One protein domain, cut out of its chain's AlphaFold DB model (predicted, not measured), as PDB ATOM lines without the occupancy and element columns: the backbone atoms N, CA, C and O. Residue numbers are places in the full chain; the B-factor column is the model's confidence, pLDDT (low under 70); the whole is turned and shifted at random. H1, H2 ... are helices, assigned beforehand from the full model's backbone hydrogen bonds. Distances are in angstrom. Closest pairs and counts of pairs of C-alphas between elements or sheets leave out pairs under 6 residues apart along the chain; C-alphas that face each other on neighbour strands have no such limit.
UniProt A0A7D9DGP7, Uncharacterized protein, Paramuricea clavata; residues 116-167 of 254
ATOM      1  N   PHE A 116     -32.122  20.617  50.296       65.44
ATOM      2  CA  PHE A 116     -33.243  21.461  49.890       65.44
ATOM      3  C   PHE A 116     -32.829  22.428  48.778       65.44
ATOM      4  O   PHE A 116     -33.472  22.465  47.736       65.44
ATOM      5  N   GLU A 117     -31.704  23.114  48.957       76.44
ATOM      6  CA  GLU A 117     -31.110  24.015  47.965       76.44
ATOM      7  C   GLU A 117     -30.799  23.284  46.661       76.44
ATOM      8  O   GLU A 117     -31.115  23.778  45.585       76.44
ATOM      9  N   ARG A 118     -30.282  22.050  46.737       71.50
ATOM     10  CA  ARG A 118     -30.044  21.232  45.538       71.50
ATOM     11  C   ARG A 118     -31.327  20.856  44.801       71.50
ATOM     12  O   ARG A 118     -31.338  20.851  43.577       71.50
ATOM     13  N   HIS A 119     -32.399  20.534  45.525       68.69
ATOM     14  CA  HIS A 119     -33.689  20.226  44.902       68.69
ATOM     15  C   HIS A 119     -34.334  21.475  44.293       68.69
ATOM     16  O   HIS A 119     -34.883  21.402  43.199       68.69
ATOM     17  N   ALA A 120     -34.260  22.614  44.985       77.81
ATOM     18  CA  ALA A 120     -34.754  23.888  44.480       77.81
ATOM     19  C   ALA A 120     -34.010  24.294  43.200       77.81
ATOM     20  O   ALA A 120     -34.651  24.564  42.191       77.81
ATOM     21  N   LEU A 121     -32.676  24.221  43.202       81.62
ATOM     22  CA  LEU A 121     -31.866  24.479  42.012       81.62
ATOM     23  C   LEU A 121     -32.190  23.522  40.866       81.62
ATOM     24  O   LEU A 121     -32.345  23.974  39.742       81.62
ATOM     25  N   ALA A 122     -32.346  22.224  41.137       74.75
ATOM     26  CA  ALA A 122     -32.715  21.259  40.101       74.75
ATOM     27  C   ALA A 122     -34.111  21.531  39.511       74.75
ATOM     28  O   ALA A 122     -34.320  21.342  38.318       74.75
ATOM     29  N   ALA A 123     -35.067  21.979  40.330       78.19
ATOM     30  CA  ALA A 123     -36.399  22.345  39.859       78.19
ATOM     31  C   ALA A 123     -36.379  23.622  39.006       78.19
ATOM     32  O   ALA A 123     -37.065  23.679  37.989       78.19
ATOM     33  N   GLU A 124     -35.592  24.628  39.394       87.75
ATOM     34  CA  GLU A 124     -35.416  25.854  38.607       87.75
ATOM     35  C   GLU A 124     -34.647  25.595  37.305       87.75
ATOM     36  O   GLU A 124     -35.034  26.102  36.256       87.75
ATOM     37  N   GLU A 125     -33.628  24.736  37.339       87.50
ATOM     38  CA  GLU A 125     -32.906  24.292  36.145       87.50
ATOM     39  C   GLU A 125     -33.839  23.572  35.168       87.50
ATOM     40  O   GLU A 125     -33.933  23.951  34.006       87.50
ATOM     41  N   ALA A 126     -34.622  22.606  35.658       81.38
ATOM     42  CA  ALA A 126     -35.595  21.902  34.832       81.38
ATOM     43  C   ALA A 126     -36.631  22.862  34.223       81.38
ATOM     44  O   ALA A 126     -36.982  22.736  33.052       81.38
ATOM     45  N   LYS A 127     -37.109  23.859  34.983       89.81
ATOM     46  CA  LYS A 127     -37.999  24.900  34.442       89.81
ATOM     47  C   LYS A 127     -37.313  25.722  33.353       89.81
ATOM     48  O   LYS A 127     -37.962  26.042  32.356       89.81
ATOM     49  N   ARG A 128     -36.037  26.071  33.534       93.56
ATOM     50  CA  ARG A 128     -35.255  26.817  32.544       93.56
ATOM     51  C   ARG A 128     -35.120  26.023  31.251       93.56
ATOM     52  O   ARG A 128     -35.503  26.542  30.209       93.56
ATOM     53  N   GLU A 129     -34.681  24.769  31.331       92.31
ATOM     54  CA  GLU A 129     -34.545  23.874  30.175       92.31
ATOM     55  C   GLU A 129     -35.876  23.708  29.424       92.31
ATOM     56  O   GLU A 129     -35.931  23.826  28.200       92.31
ATOM     57  N   ILE A 130     -36.977  23.501  30.158       91.19
ATOM     58  CA  ILE A 130     -38.323  23.403  29.574       91.19
ATOM     59  C   ILE A 130     -38.699  24.704  28.858       91.19
ATOM     60  O   ILE A 130     -39.229  24.667  27.748       91.19
ATOM     61  N   THR A 131     -38.435  25.856  29.476       93.12
ATOM     62  CA  THR A 131     -38.784  27.167  28.908       93.12
ATOM     63  C   THR A 131     -37.967  27.459  27.654       93.12
ATOM     64  O   THR A 131     -38.525  27.916  26.657       93.12
ATOM     65  N   GLU A 132     -36.671  27.149  27.673       96.44
ATOM     66  CA  GLU A 132     -35.777  27.296  26.527       96.44
ATOM     67  C   GLU A 132     -36.216  26.399  25.367       96.44
ATOM     68  O   GLU A 132     -36.391  26.883  24.250       96.44
ATOM     69  N   PHE A 133     -36.522  25.128  25.635       95.31
ATOM     70  CA  PHE A 133     -37.055  24.217  24.624       95.31
ATOM     71  C   PHE A 133     -38.366  24.739  24.020       95.31
ATOM     72  O   PHE A 133     -38.492  24.835  22.800       95.31
ATOM     73  N   ILE A 134     -39.328  25.148  24.853       95.06
ATOM     74  CA  ILE A 134     -40.608  25.701  24.385       95.06
ATOM     75  C   ILE A 134     -40.386  26.978  23.560       95.06
ATOM     76  O   ILE A 134     -41.124  27.216  22.600       95.06
ATOM     77  N   ALA A 135     -39.384  27.796  23.889       94.88
ATOM     78  CA  ALA A 135     -39.059  28.996  23.122       94.88
ATOM     79  C   ALA A 135     -38.594  28.676  21.692       94.88
ATOM     80  O   ALA A 135     -38.886  29.454  20.785       94.88
ATOM     81  N   THR A 136     -37.955  27.523  21.463       95.81
ATOM     82  CA  THR A 136     -37.527  27.097  20.116       95.81
ATOM     83  C   THR A 136     -38.673  26.649  19.205       95.81
ATOM     84  O   THR A 136     -38.502  26.620  17.988       95.81
ATOM     85  N   LEU A 137     -39.837  26.311  19.770       96.06
ATOM     86  CA  LEU A 137     -40.960  25.749  19.020       96.06
ATOM     87  C   LEU A 137     -41.895  26.829  18.465       96.06
ATOM     88  O   LEU A 137     -42.275  27.777  19.166       96.06
ATOM     89  N   ASP A 138     -42.364  26.626  17.237       95.69
ATOM     90  CA  ASP A 138     -43.444  27.428  16.665       95.69
ATOM     91  C   ASP A 138     -44.819  27.059  17.268       95.69
ATOM     92  O   ASP A 138     -44.974  26.096  18.024       95.69
ATOM     93  N   ILE A 139     -45.844  27.860  16.967       94.69
ATOM     94  CA  ILE A 139     -47.198  27.672  17.518       94.69
ATOM     95  C   ILE A 139     -47.813  26.336  17.065       94.69
ATOM     96  O   ILE A 139     -48.503  25.677  17.842       94.69
ATOM     97  N   THR A 140     -47.550  25.909  15.832       95.88
ATOM     98  CA  THR A 140     -48.078  24.656  15.277       95.88
ATOM     99  C   THR A 140     -47.446  23.453  15.972       95.88
ATOM    100  O   THR A 140     -48.154  22.536  16.383       95.88
ATOM    101  N   GLN A 141     -46.131  23.487  16.177       94.69
ATOM    102  CA  GLN A 141     -45.360  22.484  16.906       94.69
ATOM    103  C   GLN A 141     -45.789  22.412  18.371       94.69
ATOM    104  O   GLN A 141     -46.005  21.318  18.888       94.69
ATOM    105  N   LYS A 142     -45.993  23.562  19.024       95.81
ATOM    106  CA  LYS A 142     -46.543  23.636  20.386       95.81
ATOM    107  C   LYS A 142     -47.913  22.970  20.473       95.81
ATOM    108  O   LYS A 142     -48.136  22.152  21.361       95.81
ATOM    109  N   ASN A 143     -48.811  23.273  19.539       94.50
ATOM    110  CA  ASN A 143     -50.151  22.689  19.519       94.50
ATOM    111  C   ASN A 143     -50.111  21.175  19.277       94.50
ATOM    112  O   ASN A 143     -50.782  20.431  19.989       94.50
ATOM    113  N   ALA A 144     -49.298  20.712  18.325       94.12
ATOM    114  CA  ALA A 144     -49.122  19.287  18.057       94.12
ATOM    115  C   ALA A 144     -48.558  18.546  19.280       94.12
ATOM    116  O   ALA A 144     -49.090  17.508  19.672       94.12
ATOM    117  N   LEU A 145     -47.541  19.119  19.933       93.25
ATOM    118  CA  LEU A 145     -46.944  18.576  21.152       93.25
ATOM    119  C   LEU A 145     -47.958  18.502  22.303       93.25
ATOM    120  O   LEU A 145     -48.036  17.487  22.988       93.25
ATOM    121  N   LEU A 146     -48.764  19.546  22.513       91.69
ATOM    122  CA  LEU A 146     -49.797  19.554  23.554       91.69
ATOM    123  C   LEU A 146     -50.872  18.490  23.308       91.69
ATOM    124  O   LEU A 146     -51.282  17.804  24.247       91.69
ATOM    125  N   VAL A 147     -51.314  18.328  22.057       90.69
ATOM    126  CA  VAL A 147     -52.268  17.278  21.677       90.69
ATOM    127  C   VAL A 147     -51.681  15.896  21.951       90.69
ATOM    128  O   VAL A 147     -52.374  15.058  22.532       90.69
ATOM    129  N   ASP A 148     -50.417  15.663  21.599       88.94
ATOM    130  CA  ASP A 148     -49.749  14.382  21.833       88.94
ATOM    131  C   ASP A 148     -49.592  14.081  23.334       88.94
ATOM    132  O   ASP A 148     -50.002  13.021  23.803       88.94
ATOM    133  N   ILE A 149     -49.121  15.045  24.131       88.38
ATOM    134  CA  ILE A 149     -48.972  14.915  25.593       88.38
ATOM    135  C   ILE A 149     -50.311  14.563  26.260       88.38
ATOM    136  O   ILE A 149     -50.379  13.639  27.081       88.38
ATOM    137  N   LEU A 150     -51.387  15.268  25.898       87.06
ATOM    138  CA  LEU A 150     -52.714  15.043  26.477       87.06
ATOM    139  C   LEU A 150     -53.335  13.720  26.011       87.06
ATOM    140  O   LEU A 150     -53.935  13.014  26.825       87.06
ATOM    141  N   SER A 151     -53.148  13.342  24.743       81.06
ATOM    142  CA  SER A 151     -53.611  12.056  24.195       81.06
ATOM    143  C   SER A 151     -52.864  10.875  24.822       81.06
ATOM    144  O   SER A 151     -53.449   9.830  25.118       81.06
ATOM    145  N   ASN A 152     -51.586  11.077  25.146       77.19
ATOM    146  CA  ASN A 152     -50.766  10.152  25.920       77.19
ATOM    147  C   ASN A 152     -51.046  10.219  27.430       77.19
ATOM    148  O   ASN A 152     -50.313   9.626  28.217       77.19
ATOM    149  N   GLY A 153     -52.105  10.905  27.874       69.44
ATOM    150  CA  GLY A 153     -52.574  10.896  29.260       69.44
ATOM    151  C   GLY A 153     -51.636  11.577  30.261       69.44
ATOM    152  O   GLY A 153     -51.822  11.423  31.471       69.44
ATOM    153  N   LYS A 154     -50.635  12.330  29.797       74.00
ATOM    154  CA  LYS A 154     -49.762  13.111  30.672       74.00
ATOM    155  C   LYS A 154     -50.539  14.345  31.131       74.00
ATOM    156  O   LYS A 154     -50.829  15.247  30.355       74.00
ATOM    157  N   GLY A 155     -50.913  14.348  32.408       67.56
ATOM    158  CA  GLY A 155     -51.521  15.508  33.052       67.56
ATOM    159  C   GLY A 155     -53.020  15.699  32.834       67.56
ATOM    160  O   GLY A 155     -53.447  16.797  33.111       67.56
ATOM    161  N   SER A 156     -53.796  14.686  32.410       77.44
ATOM    162  CA  SER A 156     -55.276  14.679  32.258       77.44
ATOM    163  C   SER A 156     -55.918  15.907  31.582       77.44
ATOM    164  O   SER A 156     -55.781  17.045  32.021       77.44
ATOM    165  N   LEU A 157     -56.774  15.682  30.582       80.31
ATOM    166  CA  LEU A 157     -57.519  16.772  29.942       80.31
ATOM    167  C   LEU A 157     -58.322  17.621  30.950       80.31
ATOM    168  O   LEU A 157     -58.397  18.838  30.795       80.31
ATOM    169  N   ASP A 158     -58.881  17.014  31.998       77.44
ATOM    170  CA  ASP A 158     -59.620  17.750  33.033       77.44
ATOM    171  C   ASP A 158     -58.708  18.628  33.892       77.44
ATOM    172  O   ASP A 158     -59.072  19.749  34.242       77.44
ATOM    173  N   TYR A 159     -57.498  18.159  34.190       78.00
ATOM    174  CA  TYR A 159     -56.515  18.951  34.922       78.00
ATOM    175  C   TYR A 159     -55.992  20.112  34.068       78.00
ATOM    176  O   TYR A 159     -55.960  21.241  34.548       78.00
ATOM    177  N   ALA A 160     -55.705  19.884  32.782       84.69
ATOM    178  CA  ALA A 160     -55.351  20.954  31.847       84.69
ATOM    179  C   ALA A 160     -56.473  22.002  31.706       84.69
ATOM    180  O   ALA A 160     -56.214  23.202  31.778       84.69
ATOM    181  N   LYS A 161     -57.737  21.567  31.587       84.38
ATOM    182  CA  LYS A 161     -58.905  22.467  31.581       84.38
ATOM    183  C   LYS A 161     -58.994  23.293  32.862       84.38
ATOM    184  O   LYS A 161     -59.296  24.481  32.791       84.38
ATOM    185  N   ASN A 162     -58.741  22.686  34.019       80.88
ATOM    186  CA  ASN A 162     -58.753  23.395  35.295       80.88
ATOM    187  C   ASN A 162     -57.608  24.411  35.390       80.88
ATOM    188  O   ASN A 162     -57.849  25.531  35.824       80.88
ATOM    189  N   LEU A 163     -56.403  24.083  34.913       83.19
ATOM    190  CA  LEU A 163     -55.281  25.028  34.877       83.19
ATOM    191  C   LEU A 163     -55.583  26.271  34.035       83.19
ATOM    192  O   LEU A 163     -55.232  27.374  34.443       83.19
ATOM    193  N   VAL A 164     -56.256  26.100  32.892       85.88
ATOM    194  CA  VAL A 164     -56.677  27.222  32.038       85.88
ATOM    195  C   VAL A 164     -57.783  28.043  32.706       85.88
ATOM    196  O   VAL A 164     -57.754  29.267  32.653       85.88
ATOM    197  N   LYS A 165     -58.759  27.385  33.345       80.94
ATOM    198  CA  LYS A 165     -59.913  28.051  33.975       80.94
ATOM    199  C   LYS A 165     -59.563  28.819  35.246       80.94
ATOM    200  O   LYS A 165     -60.128  29.880  35.474       80.94
ATOM    201  N   PHE A 166     -58.679  28.264  36.067       73.94
ATOM    202  CA  PHE A 166     -58.304  28.816  37.370       73.94
ATOM    203  C   PHE A 166     -56.915  29.461  37.350       73.94
ATOM    204  O   PHE A 166     -56.364  29.736  38.404       73.94
ATOM    205  N   GLY A 167     -56.335  29.674  36.161       61.19
ATOM    206  CA  GLY A 167     -55.099  30.434  35.993       61.19
ATOM    207  C   GLY A 167     -53.958  29.953  36.881       61.19
ATOM    208  O   GLY A 167     -53.399  30.749  37.613       61.19
TER     209      GLY A 167
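AT A GLANCE: This is residues 116 to 167 of the 254 residues of an uncharacterized protein of Paramuricea clavata (UniProt A0A7D9DGP7). Long H1 and shorter H2 form an open V joined at one end, and H3 makes a second corner at H2's other end; residues 116 to 133 of H1 stick out as an arm. The printed part has 52 residues, with three named helices in the order H1, H2, H3 along the chain and no named strand; the class is all helix, and the helices hold 43 of the 52 printed residues. The whole is loose: radius of gyration of the C-alphas 13.6 A, spans 34 by 25 by 21 A.

HOW THE PARTS SIT: H1, residues 116 to 136, and H2, residues 139 to 151, are close but not clearly touching, closest at the C-alphas of Ile 134 and Lys 142, 7.4 A apart; they run opposite ways at a steep tilt of 55 degrees. H2 and H3, residues 157 to 165, are also close but not clearly touching, closest at the C-alphas of Leu 150 and Leu 157, 6.2 A, opposite ways at a steep tilt of 49 degrees. H1 and H3 are apart. In H1, H2 and H3 every O i to N i+4 pair is within hydrogen-bond range.

IN THESE COORDINATES: H1 spans 30.6 A from C-alpha 116 at (-33.243, 21.461, 49.890), H2 18.2 A, and H3 12.2 A to C-alpha 165 at (-59.913, 28.051, 33.975).

THE WHOLE: The printed part has no cut, and both links are tight. Residues 116, 119, 153, 155 and 167 have pLDDT under 70.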